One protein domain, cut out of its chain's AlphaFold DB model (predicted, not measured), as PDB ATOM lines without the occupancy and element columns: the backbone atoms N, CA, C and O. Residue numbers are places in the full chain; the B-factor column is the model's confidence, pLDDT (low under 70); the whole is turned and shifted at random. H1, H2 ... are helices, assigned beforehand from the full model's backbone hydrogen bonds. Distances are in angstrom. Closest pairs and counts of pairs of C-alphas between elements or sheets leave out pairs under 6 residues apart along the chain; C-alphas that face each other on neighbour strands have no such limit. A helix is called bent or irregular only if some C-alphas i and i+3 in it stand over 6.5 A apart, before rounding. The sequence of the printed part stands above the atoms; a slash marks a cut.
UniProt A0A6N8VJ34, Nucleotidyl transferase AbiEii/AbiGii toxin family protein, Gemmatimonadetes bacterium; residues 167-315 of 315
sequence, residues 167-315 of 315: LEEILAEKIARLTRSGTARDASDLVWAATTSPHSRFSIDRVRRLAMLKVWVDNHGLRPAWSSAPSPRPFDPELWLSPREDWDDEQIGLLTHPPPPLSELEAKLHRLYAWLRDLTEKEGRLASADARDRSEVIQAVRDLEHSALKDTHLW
ATOM      1  N   LEU A 167     341.770 204.122 263.353       98.00
ATOM      2  CA  LEU A 167     342.994 204.877 263.630       98.00
ATOM      3  C   LEU A 167     344.203 204.224 262.959       98.00
ATOM      4  O   LEU A 167     344.961 204.903 262.280       98.00
ATOM      5  N   GLU A 168     344.348 202.908 263.086       98.25
ATOM      6  CA  GLU A 168     345.474 202.163 262.526       98.25
ATOM      7  C   GLU A 168     345.566 202.302 261.006       98.25
ATOM      8  O   GLU A 168     346.665 202.388 260.463       98.25
ATOM      9  N   GLU A 169     344.424 202.380 260.318       98.56
ATOM     10  CA  GLU A 169     344.405 202.603 258.877       98.56
ATOM     11  C   GLU A 169     344.779 204.045 258.516       98.56
ATOM     12  O   GLU A 169     345.567 204.248 257.594       98.56
ATOM     13  N   ILE A 170     344.289 205.036 259.272       98.44
ATOM     14  CA  ILE A 170     344.679 206.445 259.098       98.44
ATOM     15  C   ILE A 170     346.195 206.605 259.292       98.44
ATOM     16  O   ILE A 170     346.853 207.262 258.487       98.44
ATOM     17  N   LEU A 171     346.769 205.992 260.331       98.44
ATOM     18  CA  LEU A 171     348.213 206.042 260.587       98.44
ATOM     19  C   LEU A 171     349.002 205.326 259.484       98.44
ATOM     20  O   LEU A 171     350.007 205.851 259.011       98.44
ATOM     21  N   ALA A 172     348.530 204.166 259.025       98.25
ATOM     22  CA  ALA A 172     349.164 203.430 257.938       98.25
ATOM     23  C   ALA A 172     349.188 204.219 256.619       98.25
ATOM     24  O   ALA A 172     350.193 204.202 255.914       98.25
ATOM     25  N   GLU A 173     348.119 204.952 256.297       97.75
ATOM     26  CA  GLU A 173     348.075 205.833 255.122       97.75
ATOM     27  C   GLU A 173     349.055 206.996 255.223       97.75
ATOM     28  O   GLU A 173     349.698 207.350 254.236       97.75
ATOM     29  N   LYS A 174     349.218 207.561 256.423       96.56
ATOM     30  CA  LYS A 174     350.212 208.609 256.680       96.56
ATOM     31  C   LYS A 174     351.632 208.093 256.527       96.56
ATOM     32  O   LYS A 174     352.444 208.760 255.896       96.56
ATOM     33  N   ILE A 175     351.924 206.900 257.043       96.19
ATOM     34  CA  ILE A 175     353.227 206.249 256.850       96.19
ATOM     35  C   ILE A 175     353.473 206.005 255.358       96.19
ATOM     36  O   ILE A 175     354.524 206.401 254.859       96.19
ATOM     37  N   ALA A 176     352.498 205.441 254.636       95.44
ATOM     38  CA  ALA A 176     352.615 205.180 253.202       95.44
ATOM     39  C   ALA A 176     352.843 206.464 252.389       95.44
ATOM     40  O   ALA A 176     353.737 206.512 251.545       95.44
ATOM     41  N   ARG A 177     352.108 207.544 252.689       92.75
ATOM     42  CA  ARG A 177     352.327 208.855 252.062       92.75
ATOM     43  C   ARG A 177     353.701 209.425 252.410       92.75
ATOM     44  O   ARG A 177     354.390 209.909 251.511       92.75
ATOM     45  N   LEU A 178     354.139 209.322 253.667       91.06
ATOM     46  CA  LEU A 178     355.467 209.774 254.077       91.06
ATOM     47  C   LEU A 178     356.588 209.021 253.357       91.06
ATOM     48  O   LEU A 178     357.597 209.638 253.029       91.06
ATOM     49  N   THR A 179     356.425 207.745 253.007       90.00
ATOM     50  CA  THR A 179     357.415 206.995 252.203       90.00
ATOM     51  C   THR A 179     357.738 207.663 250.857       90.00
ATOM     52  O   THR A 179     358.833 207.489 250.327       90.00
ATOM     53  N   ARG A 180     356.825 208.477 250.318       88.44
ATOM     54  CA  ARG A 180     356.958 209.116 248.998       88.44
ATOM     55  C   ARG A 180     356.946 210.651 249.013       88.44
ATOM     56  O   ARG A 180     357.355 211.249 248.023       88.44
ATOM     57  N   SER A 181     356.531 211.299 250.105       85.88
ATOM     58  CA  SER A 181     356.559 212.766 250.259       85.88
ATOM     59  C   SER A 181     356.811 213.190 251.709       85.88
ATOM     60  O   SER A 181     356.176 212.643 252.600       85.88
ATOM     61  N   GLY A 182     357.683 214.171 251.969       83.38
ATOM     62  CA  GLY A 182     357.980 214.677 253.320       83.38
ATOM     63  C   GLY A 182     356.960 215.691 253.849       83.38
ATOM     64  O   GLY A 182     357.275 216.868 253.962       83.38
ATOM     65  N   THR A 183     355.737 215.269 254.171       88.81
ATOM     66  CA  THR A 183     354.651 216.165 254.612       88.81
ATOM     67  C   THR A 183     354.679 216.403 256.128       88.81
ATOM     68  O   THR A 183     354.433 215.497 256.932       88.81
ATOM     69  N   ALA A 184     354.921 217.645 256.560       90.69
ATOM     70  CA  ALA A 184     355.002 217.976 257.987       90.69
ATOM     71  C   ALA A 184     353.682 217.715 258.745       90.69
ATOM     72  O   ALA A 184     353.689 217.364 259.928       90.69
ATOM     73  N   ARG A 185     352.534 217.824 258.060       93.00
ATOM     74  CA  ARG A 185     351.212 217.495 258.617       93.00
ATOM     75  C   ARG A 185     351.091 216.026 259.009       93.00
ATOM     76  O   ARG A 185     350.629 215.737 260.110       93.00
ATOM     77  N   ASP A 186     351.510 215.108 258.139       93.75
ATOM     78  CA  ASP A 186     351.431 213.672 258.426       93.75
ATOM     79  C   ASP A 186     352.415 213.283 259.528       93.75
ATOM     80  O   ASP A 186     352.059 212.529 260.431       93.75
ATOM     81  N   ALA A 187     353.611 213.873 259.522       92.75
ATOM     82  CA  ALA A 187     354.587 213.709 260.589       92.75
ATOM     83  C   ALA A 187     354.040 214.159 261.957       92.75
ATOM     84  O   ALA A 187     354.136 213.423 262.942       92.75
ATOM     85  N   SER A 188     353.399 215.331 262.015       94.06
ATOM     86  CA  SER A 188     352.757 215.851 263.229       94.06
ATOM     87  C   SER A 188     351.656 214.920 263.736       94.06
ATOM     88  O   SER A 188     351.571 214.665 264.937       94.06
ATOM     89  N   ASP A 189     350.830 214.404 262.831       96.06
ATOM     90  CA  ASP A 189     349.719 213.509 263.153       96.06
ATOM     91  C   ASP A 189     350.218 212.159 263.707       96.06
ATOM     92  O   ASP A 189     349.680 211.649 264.692       96.06
ATOM     93  N   LEU A 190     351.286 211.604 263.122       96.81
ATOM     94  CA  LEU A 190     351.925 210.372 263.593       96.81
ATOM     95  C   LEU A 190     352.581 210.543 264.966       96.81
ATOM     96  O   LEU A 190     352.421 209.677 265.832       96.81
ATOM     97  N   VAL A 191     353.305 211.644 265.190       95.94
ATOM     98  CA  VAL A 191     353.904 211.938 266.502       95.94
ATOM     99  C   VAL A 191     352.814 212.094 267.554       95.94
ATOM    100  O   VAL A 191     352.911 211.462 268.605       95.94
ATOM    101  N   TRP A 192     351.755 212.855 267.259       96.44
ATOM    102  CA  TRP A 192     350.611 213.003 268.160       96.44
ATOM    103  C   TRP A 192     350.021 211.643 268.546       96.44
ATOM    104  O   TRP A 192     349.842 211.372 269.737       96.44
ATOM    105  N   ALA A 193     349.770 210.771 267.564       97.62
ATOM    106  CA  ALA A 193     349.176 209.464 267.811       97.62
ATOM    107  C   ALA A 193     350.067 208.593 268.704       97.62
ATOM    108  O   ALA A 193     349.563 207.935 269.605       97.62
ATOM    109  N   ALA A 194     351.387 208.634 268.509       97.31
ATOM    110  CA  ALA A 194     352.342 207.853 269.292       97.31
ATOM    111  C   ALA A 194     352.572 208.394 270.716       97.31
ATOM    112  O   ALA A 194     352.983 207.638 271.595       97.31
ATOM    113  N   THR A 195     352.303 209.677 270.985       96.44
ATOM    114  CA  THR A 195     352.552 210.283 272.308       96.44
ATOM    115  C   THR A 195     351.300 210.516 273.147       96.44
ATOM    116  O   THR A 195     351.423 210.849 274.325       96.44
ATOM    117  N   THR A 196     350.102 210.349 272.584       95.75
ATOM    118  CA  THR A 196     348.853 210.762 273.244       95.75
ATOM    119  C   THR A 196     348.007 209.559 273.641       95.75
ATOM    120  O   THR A 196     347.468 208.858 272.793       95.75
ATOM    121  N   SER A 197     347.844 209.318 274.942       92.25
ATOM    122  CA  SER A 197     346.960 208.258 275.452       92.25
ATOM    123  C   SER A 197     345.477 208.638 275.286       92.25
ATOM    124  O   SER A 197     345.138 209.803 275.483       92.25
ATOM    125  N   PRO A 198     344.570 207.683 274.993       93.62
ATOM    126  CA  PRO A 198     344.818 206.249 274.800       93.62
ATOM    127  C   PRO A 198     345.318 205.883 273.396       93.62
ATOM    128  O   PRO A 198     345.659 204.726 273.168       93.62
ATOM    129  N   HIS A 199     345.373 206.840 272.467       95.06
ATOM    130  CA  HIS A 199     345.709 206.605 271.060       95.06
ATOM    131  C   HIS A 199     347.099 205.997 270.857       95.06
ATOM    132  O   HIS A 199     347.246 205.164 269.975       95.06
ATOM    133  N   SER A 200     348.062 206.291 271.731       95.50
ATOM    134  CA  SER A 200     349.415 205.716 271.719       95.50
ATOM    135  C   SER A 200     349.487 204.208 271.958       95.50
ATOM    136  O   SER A 200     350.561 203.624 271.854       95.50
ATOM    137  N   ARG A 201     348.360 203.558 272.267       94.94
ATOM    138  CA  ARG A 201     348.250 202.105 272.460       94.94
ATOM    139  C   ARG A 201     347.763 201.365 271.206       94.94
ATOM    140  O   ARG A 201     347.240 200.260 271.328       94.94
ATOM    141  N   PHE A 202     347.877 201.968 270.022       95.25
ATOM    142  CA  PHE A 202     347.559 201.286 268.766       95.25
ATOM    143  C   PHE A 202     348.465 200.058 268.551       95.25
ATOM    144  O   PHE A 202     349.594 200.006 269.039       95.25
ATOM    145  N   SER A 203     347.985 199.064 267.800       96.31
ATOM    146  CA  SER A 203     348.794 197.888 267.460       96.31
ATOM    147  C   SER A 203     349.865 198.252 266.430       96.31
ATOM    148  O   SER A 203     349.553 198.493 265.260       96.31
ATOM    149  N   ILE A 204     351.129 198.284 266.861       96.69
ATOM    150  CA  ILE A 204     352.270 198.602 265.990       96.69
ATOM    151  C   ILE A 204     352.406 197.592 264.843       96.69
ATOM    152  O   ILE A 204     352.607 197.998 263.702       96.69
ATOM    153  N   ASP A 205     352.183 196.299 265.100       96.50
ATOM    154  CA  ASP A 205     352.272 195.249 264.076       96.50
ATOM    155  C   ASP A 205     351.187 195.419 263.010       96.50
ATOM    156  O   ASP A 205     351.443 195.303 261.810       96.50
ATOM    157  N   ARG A 206     349.966 195.765 263.440       96.94
ATOM    158  CA  ARG A 206     348.854 196.028 262.523       96.94
ATOM    159  C   ARG A 206     349.139 197.248 261.652       96.94
ATOM    160  O   ARG A 206     348.943 197.175 260.441       96.94
ATOM    161  N   VAL A 207     349.619 198.344 262.244       97.94
ATOM    162  CA  VAL A 207     349.977 199.560 261.498       97.94
ATOM    163  C   VAL A 207     351.133 199.291 260.531       97.94
ATOM    164  O   VAL A 207     351.030 199.690 259.373       97.94
ATOM    165  N   ARG A 208     352.185 198.567 260.952       97.69
ATOM    166  CA  ARG A 208     353.314 198.170 260.085       97.69
ATOM    167  C   ARG A 208     352.817 197.405 258.864       97.69
ATOM    168  O   ARG A 208     353.091 197.801 257.731       97.69
ATOM    169  N   ARG A 209     352.033 196.349 259.097       97.56
ATOM    170  CA  ARG A 209     351.496 195.491 258.039       97.56
ATOM    171  C   ARG A 209     350.601 196.267 257.077       97.56
ATOM    172  O   ARG A 209     350.747 196.121 255.866       97.56
ATOM    173  N   LEU A 210     349.699 197.107 257.587       98.31
ATOM    174  CA  LEU A 210     348.848 197.959 256.753       98.31
ATOM    175  C   LEU A 210     349.674 198.938 255.917       98.31
ATOM    176  O   LEU A 210     349.419 199.066 254.724       98.31
ATOM    177  N   ALA A 211     350.655 199.613 256.520       97.62
ATOM    178  CA  ALA A 211     351.482 200.598 255.831       97.62
ATOM    179  C   ALA A 211     352.283 199.951 254.698       97.62
ATOM    180  O   ALA A 211     352.250 200.439 253.572       97.62
ATOM    181  N   MET A 212     352.930 198.816 254.966       97.50
ATOM    182  CA  MET A 212     353.674 198.047 253.967       97.50
ATOM    183  C   MET A 212     352.782 197.623 252.792       97.50
ATOM    184  O   MET A 212     353.133 197.854 251.636       97.50
ATOM    185  N   LEU A 213     351.608 197.043 253.066       98.00
ATOM    186  CA  LEU A 213     350.681 196.619 252.012       98.00
ATOM    187  C   LEU A 213     350.127 197.817 251.224       98.00
ATOM    188  O   LEU A 213     350.007 197.742 250.002       98.00
ATOM    189  N   LYS A 214     349.820 198.939 251.891       97.69
ATOM    190  CA  LYS A 214     349.398 200.175 251.217       97.69
ATOM    191  C   LYS A 214     350.512 200.742 250.340       97.69
ATOM    192  O   LYS A 214     350.222 201.150 249.225       97.69
ATOM    193  N   VAL A 215     351.773 200.692 250.774       97.44
ATOM    194  CA  VAL A 215     352.919 201.069 249.929       97.44
ATOM    195  C   VAL A 215     353.043 200.146 248.719       97.44
ATOM    196  O   VAL A 215     353.257 200.635 247.612       97.44
ATOM    197  N   TRP A 216     352.848 198.833 248.870       97.75
ATOM    198  CA  TRP A 216     352.809 197.926 247.716       97.75
ATOM    199  C   TRP A 216     351.720 198.347 246.712       97.75
ATOM    200  O   TRP A 216     351.977 198.437 245.511       97.75
ATOM    201  N   VAL A 217     350.521 198.686 247.201       97.12
ATOM    202  CA  VAL A 217     349.413 199.172 246.359       97.12
ATOM    203  C   VAL A 217     349.707 200.548 245.755       97.12
ATOM    204  O   VAL A 217     349.366 200.774 244.600       97.12
ATOM    205  N   ASP A 218     350.411 201.440 246.449       96.88
ATOM    206  CA  ASP A 218     350.894 202.698 245.868       96.88
ATOM    207  C   ASP A 218     351.865 202.433 244.697       96.88
ATOM    208  O   ASP A 218     351.877 203.196 243.734       96.88
ATOM    209  N   ASN A 219     352.644 201.345 244.719       97.06
ATOM    210  CA  ASN A 219     353.546 200.990 243.615       97.06
ATOM    211  C   ASN A 219     352.800 200.426 242.394       97.06
ATOM    212  O   ASN A 219     353.117 200.799 241.264       97.06
ATOM    213  N   HIS A 220     351.799 199.565 242.601       96.69
ATOM    214  CA  HIS A 220     351.218 198.755 241.513       96.69
ATOM    215  C   HIS A 220     349.742 199.022 241.213       96.69
ATOM    216  O   HIS A 220     349.223 198.587 240.181       96.69
ATOM    217  N   GLY A 221     349.054 199.736 242.097       95.56
ATOM    218  CA  GLY A 221     347.601 199.798 242.140       95.56
ATOM    219  C   GLY A 221     346.963 198.458 242.520       95.56
ATOM    220  O   GLY A 221     347.614 197.420 242.651       95.56
ATOM    221  N   LEU A 222     345.645 198.484 242.679       94.25
ATOM    222  CA  LEU A 222     344.821 197.306 242.900       94.25
ATOM    223  C   LEU A 222     343.434 197.565 242.316       94.25
ATOM    224  O   LEU A 222     342.740 198.495 242.719       94.25
ATOM    225  N   ARG A 223     343.031 196.776 241.321       90.62
ATOM    226  CA  ARG A 223     341.737 196.983 240.667       90.62
ATOM    227  C   ARG A 223     340.590 196.515 241.575       90.62
ATOM    228  O   ARG A 223     340.805 195.636 242.401       90.62
ATOM    229  N   PRO A 224     339.386 197.093 241.430       91.12
ATOM    230  CA  PRO A 224     339.059 198.235 240.569       91.12
ATOM    231  C   PRO A 224     339.412 199.607 241.181       91.12
ATOM    232  O   PRO A 224     339.457 200.592 240.449       91.12
ATOM    233  N   ALA A 225     339.683 199.694 242.487       92.56
ATOM    234  CA  ALA A 225     339.607 200.976 243.194       92.56
ATOM    235  C   ALA A 225     340.915 201.789 243.226       92.56
ATOM    236  O   ALA A 225     340.874 203.020 243.145       92.56
ATOM    237  N   TRP A 226     342.069 201.136 243.359       95.44
ATOM    238  CA  TRP A 226     343.354 201.783 243.632       95.44
ATOM    239  C   TRP A 226     344.208 201.891 242.366       95.44
ATOM    240  O   TRP A 226     344.532 200.896 241.719       95.44
ATOM    241  N   SER A 227     344.617 203.110 242.028       93.12
ATOM    242  CA  SER A 227     345.650 203.385 241.025       93.12
ATOM    243  C   SER A 227     347.027 203.459 241.684       93.12
ATOM    244  O   SER A 227     347.114 203.778 242.869       93.12
ATOM    245  N   SER A 228     348.097 203.239 240.917       94.75
ATOM    246  CA  SER A 228     349.445 203.528 241.408       94.75
ATOM    247  C   SER A 228     349.597 205.017 241.742       94.75
ATOM    248  O   SER A 228     349.025 205.899 241.089       94.75
ATOM    249  N   ALA A 229     350.349 205.293 242.799       93.56
ATOM    250  CA  ALA A 229     350.681 206.629 243.252       93.56
ATOM    251  C   ALA A 229     351.760 207.258 242.351       93.56
ATOM    252  O   ALA A 229     352.545 206.549 241.720       93.56
ATOM    253  N   PRO A 230     351.853 208.598 242.295       88.56
ATOM    254  CA  PRO A 230     352.971 209.265 241.640       88.56
ATOM    255  C   PRO A 230     354.269 209.035 242.425       88.56
ATOM    256  O   PRO A 230     354.292 209.187 243.648       88.56
ATOM    257  N   SER A 231     355.347 208.719 241.701       87.50
ATOM    258  CA  SER A 231     356.693 208.478 242.249       87.50
ATOM    259  C   SER A 231     356.706 207.486 243.422       87.50
ATOM    260  O   SER A 231     357.189 207.830 244.508       87.50
ATOM    261  N   PRO A 232     356.146 206.275 243.247       90.06
ATOM    262  CA  PRO A 232     356.067 205.325 244.336       90.06
ATOM    263  C   PRO A 232     357.470 204.815 244.682       90.06
ATOM    264  O   PRO A 232     358.376 204.790 243.845       90.06
ATOM    265  N   ARG A 233     357.653 204.442 245.945       92.38
ATOM    266  CA  ARG A 233     358.885 203.837 246.451       92.38
ATOM    267  C   ARG A 233     358.523 202.569 247.216       92.38
ATOM    268  O   ARG A 233     357.442 202.541 247.810       92.38
ATOM    269  N   PRO A 234     359.377 201.536 247.217       94.69
ATOM    270  CA  PRO A 234     359.207 200.389 248.099       94.69
ATOM    271  C   PRO A 234     359.139 200.806 249.571       94.69
ATOM    272  O   PRO A 234     359.566 201.902 249.948       94.69
ATOM    273  N   PHE A 235     358.601 199.925 250.409       95.38
ATOM    274  CA  PHE A 235     358.580 200.153 251.845       95.38
ATOM    275  C   PHE A 235     359.978 199.871 252.400       95.38
ATOM    276  O   PHE A 235     360.353 198.724 252.611       95.38
ATOM    277  N   ASP A 236     360.752 200.926 252.621       92.00
ATOM    278  CA  ASP A 236     362.088 200.833 253.201       92.00
ATOM    279  C   ASP A 236     362.114 201.577 254.547       92.00
ATOM    280  O   ASP A 236     362.087 202.817 254.564       92.00
ATOM    281  N   PRO A 237     362.142 200.848 255.682       90.06
ATOM    282  CA  PRO A 237     362.231 201.452 257.004       90.06
ATOM    283  C   PRO A 237     363.432 202.385 257.162       90.06
ATOM    284  O   PRO A 237     363.307 203.391 257.852       90.06
ATOM    285  N   GLU A 238     364.574 202.107 256.528       89.25
ATOM    286  CA  GLU A 238     365.765 202.949 256.672       89.25
ATOM    287  C   GLU A 238     365.599 204.278 255.942       89.25
ATOM    288  O   GLU A 238     365.899 205.325 256.513       89.25
ATOM    289  N   LEU A 239     365.042 204.276 254.727       83.06
ATOM    290  CA  LEU A 239     364.689 205.523 254.034       83.06
ATOM    291  C   LEU A 239     363.614 206.307 254.791       83.06
ATOM    292  O   LEU A 239     363.642 207.537 254.813       83.06
ATOM    293  N   TRP A 240     362.669 205.614 255.427       81.56
ATOM    294  CA  TRP A 240     361.641 206.263 256.234       81.56
ATOM    295  C   TRP A 240     362.223 206.902 257.505       81.56
ATOM    296  O   TRP A 240     361.821 208.008 257.869       81.56
ATOM    297  N   LEU A 241     363.180 206.221 258.149       80.38
ATOM    298  CA  LEU A 241     363.835 206.605 259.407       80.38
ATOM    299  C   LEU A 241     365.111 207.444 259.217       80.38
ATOM    300  O   LEU A 241     365.797 207.726 260.198       80.38
ATOM    301  N   SER A 242     365.445 207.835 257.986       81.00
ATOM    302  CA  SER A 242     366.583 208.713 257.696       81.00
ATOM    303  C   SER A 242     366.188 210.197 257.748       81.00
ATOM    304  O   SER A 242     365.007 210.519 257.569       81.00
ATOM    305  N   PRO A 243     367.146 211.117 257.988       80.50
ATOM    306  CA  PRO A 243     366.922 212.553 257.844       80.50
ATOM    307  C   PRO A 243     366.453 212.914 256.432       80.50
ATOM    308  O   PRO A 243     366.924 212.342 255.447       80.50
ATOM    309  N   ARG A 244     365.539 213.875 256.338       77.31
ATOM    310  CA  ARG A 244     364.954 214.368 255.092       77.31
ATOM    311  C   ARG A 244     365.378 215.799 254.841       77.31
ATOM    312  O   ARG A 244     365.304 216.655 255.719       77.31
ATOM    313  N   GLU A 245     365.767 216.066 253.604       70.00
ATOM    314  CA  GLU A 245     366.154 217.407 253.164       70.00
ATOM    315  C   GLU A 245     364.956 218.213 252.626       70.00
ATOM    316  O   GLU A 245     365.017 219.439 252.568       70.00
ATOM    317  N   ASP A 246     363.852 217.549 252.267       74.31
ATOM    318  CA  ASP A 246     362.738 218.091 251.478       74.31
ATOM    319  C   ASP A 246     361.389 218.099 252.221       74.31
ATOM    320  O   ASP A 246     360.357 217.683 251.691       74.31
ATOM    321  N   TRP A 247     361.372 218.598 253.460       82.62
ATOM    322  CA  TRP A 247     360.112 218.805 254.176       82.62
ATOM    323  C   TRP A 247     359.232 219.849 253.474       82.62
ATOM    324  O   TRP A 247     359.590 221.024 253.373       82.62
ATOM    325  N   ASP A 248     358.036 219.433 253.060       83.38
ATOM    326  CA  ASP A 248     356.934 220.344 252.782       83.38
ATOM    327  C   ASP A 248     356.298 220.734 254.120       83.38
ATOM    328  O   ASP A 248     355.640 219.922 254.784       83.38
ATOM    329  N   ASP A 249     356.517 221.987 254.525       77.38
ATOM    330  CA  ASP A 249     355.932 222.569 255.734       77.38
ATOM    331  C   ASP A 249     354.396 222.458 255.722       77.38
ATOM    332  O   ASP A 249     353.778 222.401 256.782       77.38
ATOM    333  N   GLU A 250     353.760 222.415 254.540       79.38
ATOM    334  CA  GLU A 250     352.307 222.357 254.347       79.38
ATOM    335  C   GLU A 250     351.546 223.344 255.264       79.38
ATOM    336  O   GLU A 250     350.409 223.097 255.678       79.38
ATOM    337  N   GLN A 251     352.159 224.485 255.600       81.12
ATOM    338  CA  GLN A 251     351.619 225.481 256.527       81.12
ATOM    339  C   GLN A 251     351.284 224.915 257.918       81.12
ATOM    340  O   GLN A 251     350.367 225.408 258.580       81.12
ATOM    341  N   ILE A 252     352.001 223.892 258.393       79.81
ATOM    342  CA  ILE A 252     351.795 223.307 259.726       79.81
ATOM    343  C   ILE A 252     351.883 224.379 260.820       79.81
ATOM    344  O   ILE A 252     351.135 224.338 261.799       79.81
ATOM    345  N   GLY A 253     352.708 225.409 260.598       75.88
ATOM    346  CA  GLY A 253     352.839 226.557 261.489       75.88
ATOM    347  C   GLY A 253     351.569 227.397 261.677       75.88
ATOM    348  O   GLY A 253     351.445 228.118 262.666       75.88
ATOM    349  N   LEU A 254     350.617 227.290 260.745       81.25
ATOM    350  CA  LEU A 254     349.313 227.958 260.775       81.25
ATOM    351  C   LEU A 254     348.188 227.052 261.292       81.25
ATOM    352  O   LEU A 254     347.053 227.508 261.423       81.25
ATOM    353  N   LEU A 255     348.490 225.783 261.578       85.06
ATOM    354  CA  LEU A 255     347.513 224.760 261.956       85.06
ATOM    355  C   LEU A 255     347.783 224.146 263.336       85.06
ATOM    356  O   LEU A 255     346.871 223.570 263.929       85.06
ATOM    357  N   THR A 256     348.996 224.301 263.867       86.62
ATOM    358  CA  THR A 256     349.414 223.786 265.178       86.62
ATOM    359  C   THR A 256     349.969 224.904 266.051       86.62
ATOM    360  O   THR A 256     350.633 225.818 265.564       86.62
ATOM    361  N   HIS A 257     349.728 224.823 267.364       82.88
ATOM    362  CA  HIS A 257     350.321 225.737 268.334       82.88
ATOM    363  C   HIS A 257     350.826 225.011 269.598       82.88
ATOM    364  O   HIS A 257     350.038 224.290 270.209       82.88
ATOM    365  N   PRO A 258     352.087 225.243 270.027       84.56
ATOM    366  CA  PRO A 258     353.148 225.906 269.263       84.56
ATOM    367  C   PRO A 258     353.498 225.101 267.999       84.56
ATOM    368  O   PRO A 258     353.337 223.880 267.993       84.56
ATOM    369  N   PRO A 259     353.950 225.754 266.917       82.81
ATOM    370  CA  PRO A 259     354.339 225.033 265.714       82.81
ATOM    371  C   PRO A 259     355.575 224.163 266.009       82.81
ATOM    372  O   PRO A 259     356.549 224.683 266.563       82.81
ATOM    373  N   PRO A 260     355.551 222.852 265.702       83.75
ATOM    374  CA  PRO A 260     356.668 221.972 266.021       83.75
ATOM    375  C   PRO A 260     357.873 222.299 265.124       83.75
ATOM    376  O   PRO A 260     357.703 222.399 263.907       83.75
ATOM    377  N   PRO A 261     359.095 222.437 265.672       88.38
ATOM    378  CA  PRO A 261     360.299 222.494 264.852       88.38
ATOM    379  C   PRO A 261     360.418 221.219 264.009       88.38
ATOM    380  O   PRO A 261     360.325 220.117 264.551       88.38
ATOM    381  N   LEU A 262     360.648 221.349 262.698       87.69
ATOM    382  CA  LEU A 262     360.700 220.195 261.786       87.69
ATOM    383  C   LEU A 262     361.777 219.178 262.189       87.69
ATOM    384  O   LEU A 262     361.520 217.980 262.172       87.69
ATOM    385  N   SER A 263     362.939 219.646 262.652       88.62
ATOM    386  CA  SER A 263     364.012 218.780 263.160       88.62
ATOM    387  C   SER A 263     363.617 218.013 264.427       88.62
ATOM    388  O   SER A 263     363.998 216.859 264.608       88.62
ATOM    389  N   GLU A 264     362.823 218.623 265.310       90.44
ATOM    390  CA  GLU A 264     362.297 217.942 266.495       90.44
ATOM    391  C   GLU A 264     361.233 216.911 266.106       90.44
ATOM    392  O   GLU A 264     361.184 215.818 266.673       90.44
ATOM    393  N   LEU A 265     360.387 217.254 265.133       89.81
ATOM    394  CA  LEU A 265     359.359 216.366 264.612       89.81
ATOM    395  C   LEU A 265     359.976 215.127 263.954       89.81
ATOM    396  O   LEU A 265     359.558 214.009 264.244       89.81
ATOM    397  N   GLU A 266     361.015 215.326 263.150       90.75
ATOM    398  CA  GLU A 266     361.810 214.266 262.538       90.75
ATOM    399  C   GLU A 266     362.476 213.367 263.588       90.75
ATOM    400  O   GLU A 266     362.260 212.154 263.586       90.75
ATOM    401  N   ALA A 267     363.187 213.946 264.561       92.12
ATOM    402  CA  ALA A 267     363.822 213.176 265.633       92.12
ATOM    403  C   ALA A 267     362.802 212.359 266.451       92.12
ATOM    404  O   ALA A 267     363.061 211.218 266.849       92.12
ATOM    405  N   LYS A 268     361.613 212.927 266.697       94.31
ATOM    406  CA  LYS A 268     360.507 212.221 267.355       94.31
ATOM    407  C   LYS A 268     359.984 211.076 266.497       94.31
ATOM    408  O   LYS A 268     359.797 209.995 267.049       94.31
ATOM    409  N   LEU A 269     359.772 211.279 265.197       93.25
ATOM    410  CA  LEU A 269     359.348 210.214 264.285       93.25
ATOM    411  C   LEU A 269     360.341 209.055 264.282       93.25
ATOM    412  O   LEU A 269     359.935 207.922 264.538       93.25
ATOM    413  N   HIS A 270     361.632 209.338 264.076       93.62
ATOM    414  CA  HIS A 270     362.682 208.315 264.043       93.62
ATOM    415  C   HIS A 270     362.688 207.462 265.309       93.62
ATOM    416  O   HIS A 270     362.776 206.239 265.244       93.62
ATOM    417  N   ARG A 271     362.538 208.099 266.475       95.06
ATOM    418  CA  ARG A 271     362.493 207.395 267.759       95.06
ATOM    419  C   ARG A 271     361.196 206.609 267.961       95.06
ATOM    420  O   ARG A 271     361.242 205.473 268.419       95.06
ATOM    421  N   LEU A 272     360.042 207.221 267.695       96.62
ATOM    422  CA  LEU A 272     358.725 206.665 268.040       96.62
ATOM    423  C   LEU A 272     358.260 205.565 267.079       96.62
ATOM    424  O   LEU A 272     357.426 204.750 267.461       96.62
ATOM    425  N   TYR A 273     358.796 205.542 265.861       96.56
ATOM    426  CA  TYR A 273     358.425 204.598 264.805       96.56
ATOM    427  C   TYR A 273     359.594 203.705 264.365       96.56
ATOM    428  O   TYR A 273     359.522 203.051 263.329       96.56
ATOM    429  N   ALA A 274     360.657 203.610 265.175       96.06
ATOM    430  CA  ALA A 274     361.781 202.705 264.921       96.06
ATOM    431  C   ALA A 274     361.349 201.234 264.732       96.06
ATOM    432  O   ALA A 274     362.007 200.493 264.006       96.06
ATOM    433  N   TRP A 275     360.213 200.839 265.320       96.50
ATOM    434  CA  TRP A 275     359.595 199.512 265.188       96.50
ATOM    435  C   TRP A 275     359.123 199.167 263.765       96.50
ATOM    436  O   TRP A 275     358.775 198.016 263.490       96.50
ATOM    437  N   LEU A 276     359.115 200.124 262.828       96.62
ATOM    438  CA  LEU A 276     358.896 199.829 261.407       96.62
ATOM    439  C   LEU A 276     359.994 198.915 260.833       96.62
ATOM    440  O   LEU A 276     359.742 198.244 259.836       96.62
ATOM    441  N   ARG A 277     361.171 198.848 261.480       95.62
ATOM    442  CA  ARG A 277     362.261 197.913 261.148       95.62
ATOM    443  C   ARG A 277     361.957 196.461 261.493       95.62
ATOM    444  O   ARG A 277     362.577 195.574 260.914       95.62
ATOM    445  N   ASP A 278     361.021 196.212 262.404       96.06
ATOM    446  CA  ASP A 278     360.753 194.877 262.949       96.06
ATOM    447  C   ASP A 278     359.881 194.045 261.992       96.06
ATOM    448  O   ASP A 278     358.834 193.518 262.361       96.06
ATOM    449  N   LEU A 279     360.290 193.970 260.723       96.12
ATOM    450  CA  LEU A 279     359.612 193.203 259.688       96.12
ATOM    451  C   LEU A 279     359.842 191.709 259.913       96.12
ATOM    452  O   LEU A 279     360.972 191.243 260.072       96.12
ATOM    453  N   THR A 280     358.766 190.933 259.850       95.75
ATOM    454  CA  THR A 280     358.883 189.478 259.686       95.75
ATOM    455  C   THR A 280     359.522 189.143 258.335       95.75
ATOM    456  O   THR A 280     359.509 189.957 257.415       95.75
ATOM    457  N   GLU A 281     360.019 187.917 258.152       94.62
ATOM    458  CA  GLU A 281     360.592 187.489 256.864       94.62
ATOM    459  C   GLU A 281     359.603 187.672 255.694       94.62
ATOM    460  O   GLU A 281     359.970 188.130 254.611       94.62
ATOM    461  N   LYS A 282     358.322 187.363 255.934       94.25
ATOM    462  CA  LYS A 282     357.246 187.553 254.956       94.25
ATOM    463  C   LYS A 282     357.043 189.034 254.630       94.25
ATOM    464  O   LYS A 282     356.947 189.392 253.461       94.25
ATOM    465  N   GLU A 283     356.999 189.887 255.651       96.00
ATOM    466  CA  GLU A 283     356.880 191.336 255.465       96.00
ATOM    467  C   GLU A 283     358.099 191.911 254.735       96.00
ATOM    468  O   GLU A 283     357.930 192.696 253.812       96.00
ATOM    469  N   GLY A 284     359.314 191.459 255.055       95.19
ATOM    470  CA  GLY A 284     360.539 191.883 254.376       95.19
ATOM    471  C   GLY A 284     360.516 191.613 252.869       95.19
ATOM    472  O   GLY A 284     360.952 192.458 252.090       95.19
ATOM    473  N   ARG A 285     359.943 190.479 252.436       94.94
ATOM    474  CA  ARG A 285     359.741 190.200 251.003       94.94
ATOM    475  C   ARG A 285     358.743 191.170 250.372       94.94
ATOM    476  O   ARG A 285     359.090 191.838 249.401       94.94
ATOM    477  N   LEU A 286     357.555 191.310 250.961       95.88
ATOM    478  CA  LEU A 286     356.496 192.184 250.434       95.88
ATOM    479  C   LEU A 286     356.891 193.672 250.438       95.88
ATOM    480  O   LEU A 286     356.464 194.431 249.568       95.88
ATOM    481  N   ALA A 287     357.734 194.087 251.386       95.31
ATOM    482  CA  ALA A 287     358.249 195.445 251.514       95.31
ATOM    483  C   ALA A 287     359.083 195.894 250.300       95.31
ATOM    484  O   ALA A 287     359.061 197.075 249.949       95.31
ATOM    485  N   SER A 288     359.727 194.951 249.596       93.50
ATOM    486  CA  SER A 288     360.458 195.218 248.345       93.50
ATOM    487  C   SER A 288     359.562 195.680 247.188       93.50
ATOM    488  O   SER A 288     360.068 196.171 246.179       93.50
ATOM    489  N   ALA A 289     358.238 195.564 247.349       95.31
ATOM    490  CA  ALA A 289     357.236 195.929 246.360       95.31
ATOM    491  C   ALA A 289     357.415 195.213 245.007       95.31
ATOM    492  O   ALA A 289     357.239 195.825 243.954       95.31
ATOM    493  N   ASP A 290     357.730 193.913 245.007       96.25
ATOM    494  CA  ASP A 290     357.770 193.114 243.776       96.25
ATOM    495  C   ASP A 290     356.349 192.890 243.222       96.25
ATOM    496  O   ASP A 290     355.434 192.465 243.933       96.25
ATOM    497  N   ALA A 291     356.151 193.159 241.930       95.81
ATOM    498  CA  ALA A 291     354.864 192.983 241.257       95.81
ATOM    499  C   ALA A 291     354.379 191.519 241.261       95.81
ATOM    500  O   ALA A 291     353.174 191.264 241.175       95.81
ATOM    501  N   ARG A 292     355.301 190.551 241.359       96.50
ATOM    502  CA  ARG A 292     354.998 189.109 241.401       96.50
ATOM    503  C   ARG A 292     354.268 188.698 242.680       96.50
ATOM    504  O   ARG A 292     353.546 187.704 242.659       96.50
ATOM    505  N   ASP A 293     354.364 189.500 243.736       96.44
ATOM    506  CA  ASP A 293     353.735 189.225 245.030       96.44
ATOM    507  C   ASP A 293     352.241 189.598 245.075       96.44
ATOM    508  O   ASP A 293     351.590 189.442 246.107       96.44
ATOM    509  N   ARG A 294     351.653 190.060 243.960       96.69
ATOM    510  CA  ARG A 294     350.256 190.534 243.886       96.69
ATOM    511  C   ARG A 294     349.250 189.581 244.527       96.69
ATOM    512  O   ARG A 294     348.396 190.019 245.294       96.69
ATOM    513  N   SER A 295     349.340 188.290 244.218       96.19
ATOM    514  CA  SER A 295     348.436 187.269 244.762       96.19
ATOM    515  C   SER A 295     348.532 187.182 246.286       96.19
ATOM    516  O   SER A 295     347.518 187.077 246.975       96.19
ATOM    517  N   GLU A 296     349.753 187.257 246.815       96.50
ATOM    518  CA  GLU A 296     350.025 187.211 248.249       96.50
ATOM    519  C   GLU A 296     349.553 188.490 248.946       96.50
ATOM    520  O   GLU A 296     348.971 188.413 250.027       96.50
ATOM    521  N   VAL A 297     349.717 189.651 248.306       96.94
ATOM    522  CA  VAL A 297     349.212 190.939 248.800       96.94
ATOM    523  C   VAL A 297     347.687 190.955 248.851       96.94
ATOM    524  O   VAL A 297     347.127 191.304 249.887       96.94
ATOM    525  N   ILE A 298     347.003 190.521 247.785       96.19
ATOM    526  CA  ILE A 298     345.534 190.411 247.760       96.19
ATOM    527  C   ILE A 298     345.047 189.534 248.912       96.19
ATOM    528  O   ILE A 298     344.135 189.919 249.646       96.19
ATOM    529  N   GLN A 299     345.675 188.373 249.098       95.94
ATOM    530  CA  GLN A 299     345.323 187.476 250.189       95.94
ATOM    531  C   GLN A 299     345.595 188.128 251.551       95.94
ATOM    532  O   GLN A 299     344.737 188.111 252.429       95.94
ATOM    533  N   ALA A 300     346.737 188.799 251.715       96.12
ATOM    534  CA  ALA A 300     347.099 189.480 252.953       96.12
ATOM    535  C   ALA A 300     346.146 190.628 253.325       96.12
ATOM    536  O   ALA A 300     345.962 190.849 254.524       96.12
ATOM    537  N   VAL A 301     345.565 191.327 252.339       95.69
ATOM    538  CA  VAL A 301     344.533 192.369 252.508       95.69
ATOM    539  C   VAL A 301     343.184 191.762 252.911       95.69
ATOM    540  O   VAL A 301     342.512 192.270 253.814       95.69
ATOM    541  N   ARG A 302     342.789 190.647 252.289       94.94
ATOM    542  CA  ARG A 302     341.561 189.919 252.653       94.94
ATOM    543  C   ARG A 302     341.631 189.318 254.056       94.94
ATOM    544  O   ARG A 302     340.635 189.328 254.772       94.94
ATOM    545  N   ASP A 303     342.818 188.874 254.460       95.19
ATOM    546  CA  ASP A 303     343.082 188.260 255.765       95.19
ATOM    547  C   ASP A 303     343.339 189.278 256.886       95.19
ATOM    548  O   ASP A 303     343.700 188.893 258.001       95.19
ATOM    549  N   LEU A 304     343.199 190.582 256.623       95.25
ATOM    550  CA  LEU A 304     343.278 191.583 257.682       95.25
ATOM    551  C   LEU A 304     342.174 191.332 258.713       95.25
ATOM    552  O   LEU A 304     341.005 191.123 258.382       95.25
ATOM    553  N   GLU A 305     342.533 191.410 259.990       93.19
ATOM    554  CA  GLU A 305     341.541 191.401 261.057       93.19
ATOM    555  C   GLU A 305     340.591 192.591 260.870       93.19
ATOM    556  O   GLU A 305     341.036 193.732 260.707       93.19
ATOM    557  N   HIS A 306     339.284 192.320 260.879       93.31
ATOM    558  CA  HIS A 306     338.236 193.277 260.515       93.31
ATOM    559  C   HIS A 306     338.354 193.841 259.089       93.31
ATOM    560  O   HIS A 306     338.001 194.998 258.872       93.31
ATOM    561  N   SER A 307     338.844 193.060 258.120       95.06
ATOM    562  CA  SER A 307     338.877 193.481 256.715       95.06
ATOM    563  C   SER A 307     337.476 193.845 256.209       95.06
ATOM    564  O   SER A 307     336.542 193.052 256.326       95.06
ATOM    565  N   ALA A 308     337.348 195.029 255.611       94.69
ATOM    566  CA  ALA A 308     336.179 195.439 254.833       94.69
ATOM    567  C   ALA A 308     336.203 194.869 253.403       94.69
ATOM    568  O   ALA A 308     335.214 194.969 252.688       94.69
ATOM    569  N   LEU A 309     337.328 194.272 252.987       93.88
ATOM    570  CA  LEU A 309     337.585 193.851 251.608       93.88
ATOM    571  C   LEU A 309     337.612 192.327 251.432       93.88
ATOM    572  O   LEU A 309     338.053 191.830 250.394       93.88
ATOM    573  N   LYS A 310     337.174 191.572 252.449       91.31
ATOM    574  CA  LYS A 310     337.270 190.104 252.495       91.31
ATOM    575  C   LYS A 310     336.679 189.429 251.253       91.31
ATOM    576  O   LYS A 310     337.321 188.558 250.671       91.31
ATOM    577  N   ASP A 311     335.509 189.895 250.822       88.94
ATOM    578  CA  ASP A 311     334.757 189.333 249.694       88.94
ATOM    579  C   ASP A 311     334.878 190.183 248.414       88.94
ATOM    580  O   ASP A 311     334.236 189.912 247.399       88.94
ATOM    581  N   THR A 312     335.731 191.211 248.427       88.56
ATOM    582  CA  THR A 312     335.934 192.102 247.284       88.56
ATOM    583  C   THR A 312     336.783 191.438 246.202       88.56
ATOM    584  O   THR A 312     337.812 190.809 246.476       88.56
ATOM    585  N   HIS A 313     336.405 191.624 244.936       87.75
ATOM    586  CA  HIS A 313     337.227 191.242 243.790       87.75
ATOM    587  C   HIS A 313     338.370 192.254 243.582       87.75
ATOM    588  O   HIS A 313     338.120 193.392 243.197       87.75
ATOM    589  N   LEU A 314     339.616 191.832 243.841       86.38
ATOM    590  CA  LEU A 314     340.808 192.698 243.855       86.38
ATOM    591  C   LEU A 314     341.808 192.412 242.714       86.38
ATOM    592  O   LEU A 314     342.983 192.771 242.807       86.38
ATOM    593  N   TRP A 315     341.371 191.720 241.658       79.88
ATOM    594  CA  TRP A 315     342.224 191.357 240.520       79.88
ATOM    595  C   TRP A 315     342.195 192.407 239.414       79.88
ATOM    596  O   TRP A 315     341.085 192.822 239.010       79.88
TER     597      TRP A 315
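AT A GLANCE: This is residues 167 to 315 of the 315 residues of the protein "Nucleotidyl transferase AbiEii/AbiGii toxin family protein" of Gemmatimonadetes bacterium (UniProt A0A6N8VJ34). Four helices crossing their neighbours at steep tilts make a row, H2, H1, H3, H8, and H5, H4, H6 and H7 lie along one side of it. H1 and H3 form the core; the unnamed residues 241 to 261 loop out at the H2 end, and the tail 303 to 315 lies at the H8 end. The printed part has 149 residues with eight helices, H1 to H8 in chain order, and no named strand: all helix. It is compact, radius of gyration of the C-alphas 15.5 A, spanning 46 by 33 by 28 A.

IN THESE COORDINATES: The longest helix, H3, residues 204 to 220, measures 24.5 A. H1, 167 to 180, measures 20.7 A from C-alpha 167 at (342.994, 204.877, 263.630); H2, 184 to 195, 16.4 A; H5, 262 to 272, 15.0 A. H4 is 237 to 240, H6 274 to 277, H7 281 to 287. H8, 291 to 302, measures 17.8 A, ends at C-alpha 302 (341.561, 189.919, 252.653), and is irregular: C-alphas 292 and 295 are 7.6 A apart.

HOW THE PARTS SIT: H3 touches H1, closest C-alphas Ala 211 and Ala 172, 4.2 A, at a steep tilt of 47 degrees, the same way. Residues 209 to 216 of H3 touch H7, Met 212 to Ala 287, 5.8 A between C-alphas; 213 to 220 touch H8, Leu 213 to Val 297, 6.7 A. H1 and H2 form a helical hairpin at 41 degrees, closest C-alphas Lys 174 and Asp 186, 5.5 A. H2 touches H5, C-alphas Val 191 and Leu 269, 6.1 A. H4 only just touches H1 and H6, with 3 pairs of C-alphas within 8 A each, the closest being Thr 179 and Trp 240, 5.9 A, and Pro 237 and Arg 277, 5.4 A. Every O i to N i+4 pair is within hydrogen-bond range in H2, H3, H5 and H7, against 9 of 10 in H1 and 6 of 8 in H8; H4 and H6 are too short for one.

THE WHOLE: The C-alphas farthest apart, Pro 258 and Trp 315, are 46.3 A apart. The printed part has no cut; the links H3 to H4 and H4 to H5 are long. No printed residue is under pLDDT 70.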